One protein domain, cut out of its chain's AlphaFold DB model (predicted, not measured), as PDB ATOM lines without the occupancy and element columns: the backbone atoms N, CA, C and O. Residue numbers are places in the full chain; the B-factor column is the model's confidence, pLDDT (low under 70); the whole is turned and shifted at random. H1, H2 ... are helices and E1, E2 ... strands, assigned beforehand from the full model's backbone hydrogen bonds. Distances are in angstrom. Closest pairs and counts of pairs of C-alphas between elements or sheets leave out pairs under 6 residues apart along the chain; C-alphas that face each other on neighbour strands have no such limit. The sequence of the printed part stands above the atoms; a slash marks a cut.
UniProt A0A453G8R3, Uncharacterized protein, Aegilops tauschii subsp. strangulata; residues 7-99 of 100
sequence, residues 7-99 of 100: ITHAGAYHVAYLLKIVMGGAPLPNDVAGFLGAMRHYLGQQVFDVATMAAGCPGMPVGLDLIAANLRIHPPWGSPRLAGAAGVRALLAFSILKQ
ATOM      1  N   ILE A   7     -19.683 -44.530  34.304       97.31
ATOM      2  CA  ILE A   7     -18.570 -44.823  33.407       97.31
ATOM      3  C   ILE A   7     -17.783 -45.992  33.992       97.31
ATOM      4  O   ILE A   7     -17.453 -45.992  35.179       97.31
ATOM      5  N   THR A   8     -17.457 -46.969  33.151       96.75
ATOM      6  CA  THR A   8     -16.630 -48.127  33.498       96.75
ATOM      7  C   THR A   8     -15.564 -48.389  32.438       96.75
ATOM      8  O   THR A   8     -15.623 -47.856  31.334       96.75
ATOM      9  N   HIS A   9     -14.595 -49.249  32.743       96.88
ATOM     10  CA  HIS A   9     -13.692 -49.850  31.758       96.88
ATOM     11  C   HIS A   9     -13.650 -51.359  31.997       96.88
ATOM     12  O   HIS A   9     -13.445 -51.769  33.141       96.88
ATOM     13  N   ALA A  10     -13.913 -52.158  30.952       95.19
ATOM     14  CA  ALA A  10     -14.103 -53.609  31.062       95.19
ATOM     15  C   ALA A  10     -14.989 -53.960  32.280       95.19
ATOM     16  O   ALA A  10     -14.657 -54.774  33.143       95.19
ATOM     17  N   GLY A  11     -16.097 -53.221  32.397       94.25
ATOM     18  CA  GLY A  11     -16.745 -52.917  33.669       94.25
ATOM     19  C   GLY A  11     -17.688 -53.961  34.242       94.25
ATOM     20  O   GLY A  11     -18.173 -53.757  35.350       94.25
ATOM     21  N   ALA A  12     -17.979 -55.046  33.523       94.31
ATOM     22  CA  ALA A  12     -19.074 -55.956  33.868       94.31
ATOM     23  C   ALA A  12     -19.000 -56.457  35.323       94.31
ATOM     24  O   ALA A  12     -19.991 -56.402  36.049       94.31
ATOM     25  N   TYR A  13     -17.808 -56.849  35.786       95.69
ATOM     26  CA  TYR A  13     -17.602 -57.280  37.172       95.69
ATOM     27  C   TYR A  13     -17.717 -56.132  38.179       95.69
ATOM     28  O   TYR A  13     -18.297 -56.322  39.244       95.69
ATOM     29  N   HIS A  14     -17.231 -54.932  37.855       95.75
ATOM     30  CA  HIS A  14     -17.391 -53.754  38.713       95.75
ATOM     31  C   HIS A  14     -18.873 -53.421  38.928       95.75
ATOM     32  O   HIS A  14     -19.300 -53.196  40.060       95.75
ATOM     33  N   VAL A  15     -19.669 -53.465  37.853       96.62
ATOM     34  CA  VAL A  15     -21.126 -53.285  37.911       96.62
ATOM     35  C   VAL A  15     -21.772 -54.401  38.727       96.62
ATOM     36  O   VAL A  15     -22.598 -54.115  39.586       96.62
ATOM     37  N   ALA A  16     -21.372 -55.657  38.526       97.06
ATOM     38  CA  ALA A  16     -21.897 -56.787  39.283       97.06
ATOM     39  C   ALA A  16     -21.626 -56.677  40.792       97.06
ATOM     40  O   ALA A  16     -22.533 -56.890  41.596       97.06
ATOM     41  N   TYR A  17     -20.410 -56.292  41.190       97.31
ATOM     42  CA  TYR A  17     -20.085 -56.061  42.597       97.31
ATOM     43  C   TYR A  17     -20.871 -54.885  43.180       97.31
ATOM     44  O   TYR A  17     -21.413 -55.011  44.278       97.31
ATOM     45  N   LEU A  18     -20.992 -53.774  42.447       96.75
ATOM     46  CA  LEU A  18     -21.795 -52.634  42.886       96.75
ATOM     47  C   LEU A  18     -23.269 -53.017  43.054       96.75
ATOM     48  O   LEU A  18     -23.858 -52.705  44.085       96.75
ATOM     49  N   LEU A  19     -23.845 -53.745  42.091       97.06
ATOM     50  CA  LEU A  19     -25.211 -54.260  42.174       97.06
ATOM     51  C   LEU A  19     -25.389 -55.164  43.390       97.06
ATOM     52  O   LEU A  19     -26.334 -54.981  44.153       97.06
ATOM     53  N   LYS A  20     -24.452 -56.082  43.636       97.44
ATOM     54  CA  LYS A  20     -24.489 -56.934  44.828       97.44
ATOM     55  C   LYS A  20     -24.503 -56.111  46.121       97.44
ATOM     56  O   LYS A  20     -25.231 -56.464  47.042       97.44
ATOM     57  N   ILE A  21     -23.749 -55.012  46.189       97.81
ATOM     58  CA  ILE A  21     -23.734 -54.114  47.354       97.81
ATOM     59  C   ILE A  21     -25.084 -53.403  47.521       97.81
ATOM     60  O   ILE A  21     -25.669 -53.459  48.601       97.81
ATOM     61  N   VAL A  22     -25.612 -52.765  46.470       96.44
ATOM     62  CA  VAL A  22     -26.850 -51.961  46.574       96.44
ATOM     63  C   VAL A  22     -28.116 -52.807  46.719       96.44
ATOM     64  O   VAL A  22     -29.117 -52.322  47.238       96.44
ATOM     65  N   MET A  23     -28.067 -54.082  46.330       95.69
ATOM     66  CA  MET A  23     -29.127 -55.065  46.584       95.69
ATOM     67  C   MET A  23     -29.009 -55.731  47.968       95.69
ATOM     68  O   MET A  23     -29.656 -56.746  48.221       95.69
ATOM     69  N   GLY A  24     -28.155 -55.219  48.861       96.62
ATOM     70  CA  GLY A  24     -28.004 -55.754  50.217       96.62
ATOM     71  C   GLY A  24     -27.367 -57.147  50.274       96.62
ATOM     72  O   GLY A  24     -27.633 -57.911  51.196       96.62
ATOM     73  N   GLY A  25     -26.541 -57.505  49.289       96.31
ATOM     74  CA  GLY A  25     -25.842 -58.790  49.229       96.31
ATOM     75  C   GLY A  25     -26.635 -59.936  48.598       96.31
ATOM     76  O   GLY A  25     -26.107 -61.049  48.529       96.31
ATOM     77  N   ALA A  26     -27.856 -59.679  48.113       95.25
ATOM     78  CA  ALA A  26     -28.674 -60.674  47.427       95.25
ATOM     79  C   ALA A  26     -27.948 -61.293  46.207       95.25
ATOM     80  O   ALA A  26     -27.076 -60.648  45.606       95.25
ATOM     81  N   PRO A  27     -28.288 -62.537  45.818       96.62
ATOM     82  CA  PRO A  27     -27.786 -63.134  44.586       96.62
ATOM     83  C   PRO A  27     -28.060 -62.242  43.371       96.62
ATOM     84  O   PRO A  27     -29.118 -61.619  43.268       96.62
ATOM     85  N   LEU A  28     -27.103 -62.188  42.442       97.38
ATOM     86  CA  LEU A  28     -27.322 -61.531  41.155       97.38
ATOM     87  C   LEU A  28     -28.363 -62.317  40.342       97.38
ATOM     88  O   LEU A  28     -28.474 -63.531  40.524       97.38
ATOM     89  N   PRO A  29     -29.097 -61.656  39.431       97.06
ATOM     90  CA  PRO A  29     -29.970 -62.350  38.495       97.06
ATOM     91  C   PRO A  29     -29.224 -63.452  37.733       97.06
ATOM     92  O   PRO A  29     -28.071 -63.273  37.340       97.06
ATOM     93  N   ASN A  30     -29.898 -64.579  37.509       96.62
ATOM     94  CA  ASN A  30     -29.293 -65.782  36.920       96.62
ATOM     95  C   ASN A  30     -29.119 -65.701  35.395       96.62
ATOM     96  O   ASN A  30     -28.560 -66.613  34.790       96.62
ATOM     97  N   ASP A  31     -29.605 -64.629  34.772       97.38
ATOM     98  CA  ASP A  31     -29.519 -64.403  33.338       97.38
ATOM     99  C   ASP A  31     -29.148 -62.946  33.015       97.38
ATOM    100  O   ASP A  31     -29.259 -62.027  33.835       97.38
ATOM    101  N   VAL A  32     -28.674 -62.741  31.784       96.88
ATOM    102  CA  VAL A  32     -28.179 -61.444  31.309       96.88
ATOM    103  C   VAL A  32     -29.296 -60.402  31.240       96.88
ATOM    104  O   VAL A  32     -29.053 -59.231  31.528       96.88
ATOM    105  N   ALA A  33     -30.521 -60.795  30.884       97.62
ATOM    106  CA  ALA A  33     -31.636 -59.860  30.768       97.62
ATOM    107  C   ALA A  33     -32.023 -59.299  32.144       97.62
ATOM    108  O   ALA A  33     -32.168 -58.084  32.298       97.62
ATOM    109  N   GLY A  34     -32.095 -60.161  33.157       97.56
ATOM    110  CA  GLY A  34     -32.294 -59.803  34.551       97.56
ATOM    111  C   GLY A  34     -31.159 -58.934  35.081       97.56
ATOM    112  O   GLY A  34     -31.422 -57.915  35.721       97.56
ATOM    113  N   PHE A  35     -29.904 -59.262  34.759       97.19
ATOM    114  CA  PHE A  35     -28.750 -58.445  35.142       97.19
ATOM    115  C   PHE A  35     -28.832 -57.025  34.560       97.19
ATOM    116  O   PHE A  35     -28.678 -56.044  35.286       97.19
ATOM    117  N   LEU A  36     -29.133 -56.898  33.264       96.38
ATOM    118  CA  LEU A  36     -29.309 -55.602  32.604       96.38
ATOM    119  C   LEU A  36     -30.531 -54.844  33.141       96.38
ATOM    120  O   LEU A  36     -30.483 -53.619  33.254       96.38
ATOM    121  N   GLY A  37     -31.604 -55.551  33.498       96.81
ATOM    122  CA  GLY A  37     -32.777 -54.983  34.161       96.81
ATOM    123  C   GLY A  37     -32.429 -54.375  35.520       96.81
ATOM    124  O   GLY A  37     -32.735 -53.208  35.766       96.81
ATOM    125  N   ALA A  38     -31.712 -55.121  36.364       96.56
ATOM    126  CA  ALA A  38     -31.220 -54.638  37.653       96.56
ATOM    127  C   ALA A  38     -30.264 -53.447  37.480       96.56
ATOM    128  O   ALA A  38     -30.433 -52.419  38.132       96.56
ATOM    129  N   MET A  39     -29.318 -53.530  36.540       96.12
ATOM    130  CA  MET A  39     -28.422 -52.421  36.202       96.12
ATOM    131  C   MET A  39     -29.205 -51.151  35.855       96.12
ATOM    132  O   MET A  39     -28.936 -50.092  36.415       96.12
ATOM    133  N   ARG A  40     -30.208 -51.253  34.977       95.19
ATOM    134  CA  ARG A  40     -31.043 -50.111  34.576       95.19
ATOM    135  C   ARG A  40     -31.880 -49.552  35.721       95.19
ATOM    136  O   ARG A  40     -32.095 -48.344  35.766       95.19
ATOM    137  N   HIS A  41     -32.351 -50.413  36.620       95.19
ATOM    138  CA  HIS A  41     -33.127 -50.010  37.788       95.19
ATOM    139  C   HIS A  41     -32.277 -49.225  38.799       95.19
ATOM    140  O   HIS A  41     -32.684 -48.150  39.229       95.19
ATOM    141  N   TYR A  42     -31.083 -49.725  39.138       94.81
ATOM    142  CA  TYR A  42     -30.237 -49.137  40.184       94.81
ATOM    143  C   TYR A  42     -29.288 -48.041  39.683       94.81
ATOM    144  O   TYR A  42     -29.030 -47.079  40.402       94.81
ATOM    145  N   LEU A  43     -28.747 -48.176  38.470       93.81
ATOM    146  CA  LEU A  43     -27.743 -47.259  37.911       93.81
ATOM    147  C   LEU A  43     -28.319 -46.339  36.824       93.81
ATOM    148  O   LEU A  43     -27.678 -45.369  36.425       93.81
ATOM    149  N   GLY A  44     -29.542 -46.603  36.362       93.69
ATOM    150  CA  GLY A  44     -30.183 -45.853  35.286       93.69
ATOM    151  C   GLY A  44     -29.783 -46.331  33.887       93.69
ATOM    152  O   GLY A  44     -29.147 -47.365  33.700       93.69
ATOM    153  N   GLN A  45     -30.193 -45.572  32.866       92.62
ATOM    154  CA  GLN A  45     -30.021 -45.965  31.456       92.62
ATOM    155  C   GLN A  45     -28.634 -45.646  30.886       92.62
ATOM    156  O   GLN A  45     -28.253 -46.179  29.849       92.62
ATOM    157  N   GLN A  46     -27.891 -44.746  31.525       94.44
ATOM    158  CA  GLN A  46     -26.638 -44.218  30.997       94.44
ATOM    159  C   GLN A  46     -25.449 -44.869  31.695       94.44
ATOM    160  O   GLN A  46     -24.841 -44.270  32.578       94.44
ATOM    161  N   VAL A  47     -25.124 -46.096  31.292       95.25
ATOM    162  CA  VAL A  47     -23.916 -46.811  31.720       95.25
ATOM    163  C   VAL A  47     -23.032 -47.016  30.495       95.25
ATOM    164  O   VAL A  47     -23.453 -47.652  29.532       95.25
ATOM    165  N   PHE A  48     -21.829 -46.451  30.516       95.88
ATOM    166  CA  PHE A  48     -20.895 -46.470  29.394       95.88
ATOM    167  C   PHE A  48     -19.647 -47.264  29.746       95.88
ATOM    168  O   PHE A  48     -19.029 -47.025  30.783       95.88
ATOM    169  N   ASP A  49     -19.248 -48.159  28.849       96.75
ATOM    170  CA  ASP A  49     -18.010 -48.913  28.978       96.75
ATOM    171  C   ASP A  49     -16.953 -48.388  27.998       96.75
ATOM    172  O   ASP A  49     -17.115 -48.448  26.779       96.75
ATOM    173  N   VAL A  50     -15.856 -47.866  28.542       97.69
ATOM    174  CA  VAL A  50     -14.768 -47.235  27.785       97.69
ATOM    175  C   VAL A  50     -14.061 -48.228  26.868       97.69
ATOM    176  O   VAL A  50     -13.650 -47.837  25.781       97.69
ATOM    177  N   ALA A  51     -13.933 -49.501  27.260       97.25
ATOM    178  CA  ALA A  51     -13.325 -50.509  26.390       97.25
ATOM    179  C   ALA A  51     -14.204 -50.757  25.154       97.25
ATOM    180  O   ALA A  51     -13.694 -50.835  24.040       97.25
ATOM    181  N   THR A  52     -15.524 -50.793  25.349       96.31
ATOM    182  CA  THR A  52     -16.507 -50.907  24.265       96.31
ATOM    183  C   THR A  52     -16.489 -49.680  23.352       96.31
ATOM    184  O   THR A  52     -16.475 -49.830  22.133       96.31
ATOM    185  N   MET A  53     -16.433 -48.468  23.915       96.69
ATOM    186  CA  MET A  53     -16.311 -47.235  23.123       96.69
ATOM    187  C   MET A  53     -15.013 -47.212  22.309       96.69
ATOM    188  O   MET A  53     -15.047 -46.948  21.112       96.69
ATOM    189  N   ALA A  54     -13.883 -47.546  22.935       96.69
ATOM    190  CA  ALA A  54     -12.580 -47.603  22.282       96.69
ATOM    191  C   ALA A  54     -12.539 -48.643  21.152       96.69
ATOM    192  O   ALA A  54     -11.995 -48.357  20.093       96.69
ATOM    193  N   ALA A  55     -13.164 -49.811  21.332       95.62
ATOM    194  CA  ALA A  55     -13.259 -50.831  20.285       95.62
ATOM    195  C   ALA A  55     -14.018 -50.350  19.031       95.62
ATOM    196  O   ALA A  55     -13.804 -50.887  17.946       95.62
ATOM    197  N   GLY A  56     -14.879 -49.335  19.164       94.12
ATOM    198  CA  GLY A  56     -15.545 -48.676  18.038       94.12
ATOM    199  C   GLY A  56     -14.658 -47.690  17.266       94.12
ATOM    200  O   GLY A  56     -15.038 -47.264  16.178       94.12
ATOM    201  N   CYS A  57     -13.483 -47.332  17.792       94.00
ATOM    202  CA  CYS A  57     -12.544 -46.405  17.163       94.00
ATOM    203  C   CYS A  57     -11.436 -47.179  16.414       94.00
ATOM    204  O   CYS A  57     -10.651 -47.888  17.050       94.00
ATOM    205  N   PRO A  58     -11.301 -47.036  15.080       93.31
ATOM    206  CA  PRO A  58     -10.265 -47.733  14.316       93.31
ATOM    207  C   PRO A  58      -8.850 -47.447  14.836       93.31
ATOM    208  O   PRO A  58      -8.446 -46.295  14.977       93.31
ATOM    209  N   GLY A  59      -8.083 -48.506  15.112       91.69
ATOM    210  CA  GLY A  59      -6.701 -48.403  15.599       91.69
ATOM    211  C   GLY A  59      -6.553 -48.046  17.084       91.69
ATOM    212  O   GLY A  59      -5.425 -47.957  17.570       91.69
ATOM    213  N   MET A  60      -7.654 -47.871  17.820       95.31
ATOM    214  CA  MET A  60      -7.618 -47.619  19.260       95.31
ATOM    215  C   MET A  60      -7.417 -48.937  20.037       95.31
ATOM    216  O   MET A  60      -8.133 -49.913  19.795       95.31
ATOM    217  N   PRO A  61      -6.462 -49.013  20.983       95.31
ATOM    218  CA  PRO A  61      -6.333 -50.166  21.873       95.31
ATOM    219  C   PRO A  61      -7.517 -50.262  22.850       95.31
ATOM    220  O   PRO A  61      -8.198 -49.279  23.106       95.31
ATOM    221  N   VAL A  62      -7.735 -51.429  23.467       93.31
ATOM    222  CA  VAL A  62      -8.847 -51.636  24.426       93.31
ATOM    223  C   VAL A  62      -8.429 -51.600  25.901       93.31
ATOM    224  O   VAL A  62      -9.274 -51.456  26.781       93.31
ATOM    225  N   GLY A  63      -7.133 -51.725  26.209       95.00
ATOM    226  CA  GLY A  63      -6.624 -51.670  27.586       95.00
ATOM    227  C   GLY A  63      -6.573 -50.238  28.119       95.00
ATOM    228  O   GLY A  63      -6.100 -49.356  27.412       95.00
ATOM    229  N   LEU A  64      -7.010 -49.992  29.360       94.06
ATOM    230  CA  LEU A  64      -7.179 -48.627  29.888       94.06
ATOM    231  C   LEU A  64      -5.891 -47.796  29.866       94.06
ATOM    232  O   LEU A  64      -5.930 -46.618  29.520       94.06
ATOM    233  N   ASP A  65      -4.752 -48.401  30.209       92.25
ATOM    234  CA  ASP A  65      -3.454 -47.717  30.164       92.25
ATOM    235  C   ASP A  65      -3.039 -47.373  28.729       92.25
ATOM    236  O   ASP A  65      -2.528 -46.284  28.478       92.25
ATOM    237  N   LEU A  66      -3.313 -48.268  27.776       94.94
ATOM    238  CA  LEU A  66      -3.015 -48.054  26.361       94.94
ATOM    239  C   LEU A  66      -3.948 -47.008  25.741       94.94
ATOM    240  O   LEU A  66      -3.483 -46.160  24.988       94.94
ATOM    241  N   ILE A  67      -5.238 -47.033  26.093       95.88
ATOM    242  CA  ILE A  67      -6.211 -46.000  25.714       95.88
ATOM    243  C   ILE A  67      -5.734 -44.649  26.237       95.88
ATOM    244  O   ILE A  67      -5.625 -43.692  25.479       95.88
ATOM    245  N   ALA A  68      -5.396 -44.566  27.525       94.06
ATOM    246  CA  ALA A  68      -4.934 -43.325  28.130       94.06
ATOM    247  C   ALA A  68      -3.643 -42.806  27.486       94.06
ATOM    248  O   ALA A  68      -3.538 -41.610  27.235       94.06
ATOM    249  N   ALA A  69      -2.694 -43.689  27.168       94.12
ATOM    250  CA  ALA A  69      -1.482 -43.315  26.449       94.12
ATOM    251  C   ALA A  69      -1.790 -42.792  25.034       94.12
ATOM    252  O   ALA A  69      -1.271 -41.746  24.645       94.12
ATOM    253  N   ASN A  70      -2.670 -43.473  24.289       95.88
ATOM    254  CA  ASN A  70      -3.082 -43.066  22.942       95.88
ATOM    255  C   ASN A  70      -3.784 -41.695  22.951       95.88
ATOM    256  O   ASN A  70      -3.467 -40.826  22.143       95.88
ATOM    257  N   LEU A  71      -4.645 -41.463  23.946       95.19
ATOM    258  CA  LEU A  71      -5.352 -40.199  24.173       95.19
ATOM    259  C   LEU A  71      -4.511 -39.130  24.894       95.19
ATOM    260  O   LEU A  71      -5.032 -38.065  25.222       95.19
ATOM    261  N   ARG A  72      -3.222 -39.390  25.158       95.25
ATOM    262  CA  ARG A  72      -2.294 -38.476  25.854       95.25
ATOM    263  C   ARG A  72      -2.793 -38.016  27.235       95.25
ATOM    264  O   ARG A  72      -2.508 -36.904  27.674       95.25
ATOM    265  N   ILE A  73      -3.516 -38.879  27.944       93.25
ATOM    266  CA  ILE A  73      -3.968 -38.640  29.317       93.25
ATOM    267  C   ILE A  73      -2.806 -38.918  30.268       93.25
ATOM    268  O   ILE A  73      -2.323 -40.049  30.375       93.25
ATOM    269  N   HIS A  74      -2.381 -37.894  31.002       85.38
ATOM    270  CA  HIS A  74      -1.331 -38.052  32.001       85.38
ATOM    271  C   HIS A  74      -1.765 -39.003  33.129       85.38
ATOM    272  O   HIS A  74      -2.925 -38.982  33.554       85.38
ATOM    273  N   PRO A  75      -0.854 -39.852  33.636       75.81
ATOM    274  CA  PRO A  75      -1.144 -40.684  34.792       75.81
ATOM    275  C   PRO A  75      -1.496 -39.808  36.005       75.81
ATOM    276  O   PRO A  75      -0.823 -38.801  36.240       75.81
ATOM    277  N   PRO A  76      -2.532 -40.169  36.784       72.75
ATOM    278  CA  PRO A  76      -2.830 -39.467  38.026       72.75
ATOM    279  C   PRO A  76      -1.660 -39.600  39.009       72.75
ATOM    280  O   PRO A  76      -0.898 -40.567  38.956       72.75
ATOM    281  N   TRP A  77      -1.524 -38.642  39.928       67.62
ATOM    282  CA  TRP A  77      -0.550 -38.740  41.015       67.62
ATOM    283  C   TRP A  77      -0.880 -39.948  41.907       67.62
ATOM    284  O   TRP A  77      -2.005 -40.082  42.388       67.62
ATOM    285  N   GLY A  78       0.092 -40.843  42.107       68.06
ATOM    286  CA  GLY A  78      -0.085 -42.111  42.824       68.06
ATOM    287  C   GLY A  78       0.016 -43.345  41.918       68.06
ATOM    288  O   GLY A  78       0.399 -43.263  40.755       68.06
ATOM    289  N   SER A  79      -0.282 -44.526  42.468       76.25
ATOM    290  CA  SER A  79      -0.190 -45.780  41.707       76.25
ATOM    291  C   SER A  79      -1.366 -45.916  40.727       76.25
ATOM    292  O   SER A  79      -2.517 -45.917  41.174       76.25
ATOM    293  N   PRO A  80      -1.122 -46.144  39.420       70.00
ATOM    294  CA  PRO A  80      -2.182 -46.357  38.428       70.00
ATOM    295  C   PRO A  80      -3.011 -47.623  38.690       70.00
ATOM    296  O   PRO A  80      -4.077 -47.792  38.108       70.00
ATOM    297  N   ARG A  81      -2.544 -48.500  39.591       74.94
ATOM    298  CA  ARG A  81      -3.227 -49.742  39.979       74.94
ATOM    299  C   ARG A  81      -4.352 -49.539  40.998       74.94
ATOM    300  O   ARG A  81      -5.056 -50.493  41.310       74.94
ATOM    301  N   LEU A  82      -4.510 -48.341  41.560       88.88
ATOM    302  CA  LEU A  82      -5.604 -48.056  42.490       88.88
ATOM    303  C   LEU A  82      -6.923 -47.891  41.727       88.88
ATOM    304  O   LEU A  82      -6.972 -47.181  40.725       88.88
ATOM    305  N   ALA A  83      -8.010 -48.466  42.252       89.19
ATOM    306  CA  ALA A  83      -9.338 -48.362  41.640       89.19
ATOM    307  C   ALA A  83      -9.779 -46.900  41.431       89.19
ATOM    308  O   ALA A  83     -10.368 -46.576  40.404       89.19
ATOM    309  N   GLY A  84      -9.423 -46.000  42.356       89.62
ATOM    310  CA  GLY A  84      -9.681 -44.564  42.208       89.62
ATOM    311  C   GLY A  84      -8.923 -43.935  41.033       89.62
ATOM    312  O   GLY A  84      -9.517 -43.226  40.226       89.62
ATOM    313  N   ALA A  85      -7.630 -44.244  40.888       90.00
ATOM    314  CA  ALA A  85      -6.805 -43.758  39.781       90.00
ATOM    315  C   ALA A  85      -7.305 -44.283  38.423       90.00
ATOM    316  O   ALA A  85      -7.424 -43.518  37.463       90.00
ATOM    317  N   ALA A  86      -7.655 -45.571  38.356       91.06
ATOM    318  CA  ALA A  86      -8.254 -46.180  37.173       91.06
ATOM    319  C   ALA A  86      -9.623 -45.558  36.839       91.06
ATOM    320  O   ALA A  86      -9.880 -45.240  35.681       91.06
ATOM    321  N   GLY A  87     -10.468 -45.305  37.844       92.69
ATOM    322  CA  GLY A  87     -11.767 -44.650  37.668       92.69
ATOM    323  C   GLY A  87     -11.651 -43.241  37.082       92.69
ATOM    324  O   GLY A  87     -12.334 -42.922  36.112       92.69
ATOM    325  N   VAL A  88     -10.728 -42.420  37.599       92.56
ATOM    326  CA  VAL A  88     -10.443 -41.082  37.042       92.56
ATOM    327  C   VAL A  88      -9.975 -41.184  35.592       92.56
ATOM    328  O   VAL A  88     -10.454 -40.450  34.729       92.56
ATOM    329  N   ARG A  89      -9.074 -42.122  35.292       93.19
ATOM    330  CA  ARG A  89      -8.568 -42.325  33.930       93.19
ATOM    331  C   ARG A  89      -9.668 -42.775  32.964       93.19
ATOM    332  O   ARG A  89      -9.728 -42.261  31.851       93.19
ATOM    333  N   ALA A  90     -10.554 -43.679  33.386       95.56
ATOM    334  CA  ALA A  90     -11.711 -44.096  32.594       95.56
ATOM    335  C   ALA A  90     -12.664 -42.920  32.333       95.56
ATOM    336  O   ALA A  90     -13.110 -42.734  31.204       95.56
ATOM    337  N   LEU A  91     -12.918 -42.076  33.337       95.44
ATOM    338  CA  LEU A  91     -13.747 -40.879  33.188       95.44
ATOM    339  C   LEU A  91     -13.148 -39.862  32.201       95.44
ATOM    340  O   LEU A  91     -13.872 -39.304  31.372       95.44
ATOM    341  N   LEU A  92     -11.834 -39.633  32.261       95.38
ATOM    342  CA  LEU A  92     -11.135 -38.754  31.320       95.38
ATOM    343  C   LEU A  92     -11.174 -39.320  29.895       95.38
ATOM    344  O   LEU A  92     -11.521 -38.595  28.966       95.38
ATOM    345  N   ALA A  93     -10.903 -40.619  29.727       96.19
ATOM    346  CA  ALA A  93     -10.986 -41.285  28.428       96.19
ATOM    347  C   ALA A  93     -12.400 -41.206  27.838       96.19
ATOM    348  O   ALA A  93     -12.562 -40.811  26.688       96.19
ATOM    349  N   PHE A  94     -13.431 -41.491  28.640       96.81
ATOM    350  CA  PHE A  94     -14.831 -41.325  28.251       96.81
ATOM    351  C   PHE A  94     -15.135 -39.902  27.773       96.81
ATOM    352  O   PHE A  94     -15.795 -39.722  26.754       96.81
ATOM    353  N   SER A  95     -14.649 -38.890  28.498       95.19
ATOM    354  CA  SER A  95     -14.922 -37.486  28.173       95.19
ATOM    355  C   SER A  95     -14.363 -37.095  26.805       95.19
ATOM    356  O   SER A  95     -15.012 -36.335  26.095       95.19
ATOM    357  N   ILE A  96     -13.203 -37.644  26.427       95.44
ATOM    358  CA  ILE A  96     -12.583 -37.431  25.112       95.44
ATOM    359  C   ILE A  96     -13.317 -38.242  24.033       95.44
ATOM    360  O   ILE A  96     -13.745 -37.679  23.032       95.44
ATOM    361  N   LEU A  97     -13.527 -39.544  24.258       94.31
ATOM    362  CA  LEU A  97     -14.164 -40.447  23.287       94.31
ATOM    363  C   LEU A  97     -15.631 -40.101  22.998       94.31
ATOM    364  O   LEU A  97     -16.146 -40.475  21.957       94.31
ATOM    365  N   LYS A  98     -16.328 -39.429  23.917       90.94
ATOM    366  CA  LYS A  98     -17.716 -38.986  23.714       90.94
ATOM    367  C   LYS A  98     -17.826 -37.707  22.873       90.94
ATOM    368  O   LYS A  98     -18.916 -37.400  22.397       90.94
ATOM    369  N   GLN A  99     -16.749 -36.929  22.777       80.38
ATOM    370  CA  GLN A  99     -16.716 -35.664  22.032       80.38
ATOM    371  C   GLN A  99     -16.226 -35.829  20.587       80.38
ATOM    372  O   GLN A  99     -16.523 -34.957  19.773       80.38
TER     373      GLN A  99
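AT A GLANCE: This is residues 7 to 99 of the 100 residues of an uncharacterized protein of Aegilops tauschii subsp. strangulata (UniProt A0A453G8R3). Two helical lobes stand at opposite ends of the long axis, one made of H1 and H2 crossing steeply, the other of H3 and H4 packed on the longest helix, H5. Between them runs a thin bridge, in which the short strand E1 lies beside the first printed residues, 7 to 8. The printed part has 93 residues, with five named helices and one named strand in the order H1, H2, E1, H3, H4, H5; the class is mostly helix. The whole is only just compact, close to loose, with a radius of gyration of the C-alphas of 14.5 A, and spans 40 by 30 by 18 A.

HOW THE PARTS SIT: Residues 7 to 8 pair in parallel with residues 48 to 49 of E1, residues 47 to 49; E1 pairs with no named strand. H1, residues 12 to 22, touches H2, residues 32 to 43, the closest C-alphas being those of Leu 19 and Met 39, 7.0 A apart. Their lines stand at a steep tilt of 59 degrees and run the same way, and H2 touches H1 with residues 38 to 42 alone. H2 and E1 meet only through their link, as do E1 and H3, residues 50 to 55. H3 only just touches H4, residues 64 to 70, with 3 pairs of C-alphas within 8 A; the closest are those of Ala 51 and Leu 64, 7.3 A apart. H5, residues 83 to 97, touches H3, the closest C-alphas being those of Val 50 and Phe 94 at 5.9 A, at a steep tilt of 47 degrees, the same way. H5 also touches H4, the closest C-alphas being those of Ala 68 and Ala 93 at 6.4 A, at a steep tilt of 43 degrees, the same way. H1 and H2 are each apart from H3, H4 and H5. In H1, H2, H3, H4 and H5 every O i to N i+4 pair is within hydrogen-bond range.

IN THESE COORDINATES: H1 begins with C-alpha 12 at (-19.074, -55.956, 33.868) and is 15.4 A long from first to last C-alpha. H2 measures 15.7 A, E1 6.8 A, H3 8.5 A and H4 9.8 A. E1 begins with C-alpha 47 at (-23.916, -46.811, 31.720). H5 measures 20.6 A and ends with C-alpha 97 at (-14.164, -40.447, 23.287).

THE WHOLE: The two C-alphas farthest apart are those of Gly 24 and Gly 59, 41.3 A. The printed part has no cut. The link from H4 to H5, residues 71 to 82, is long. The mean pLDDT of the printed part is 93.2, and residues 77 to 78 are under 70.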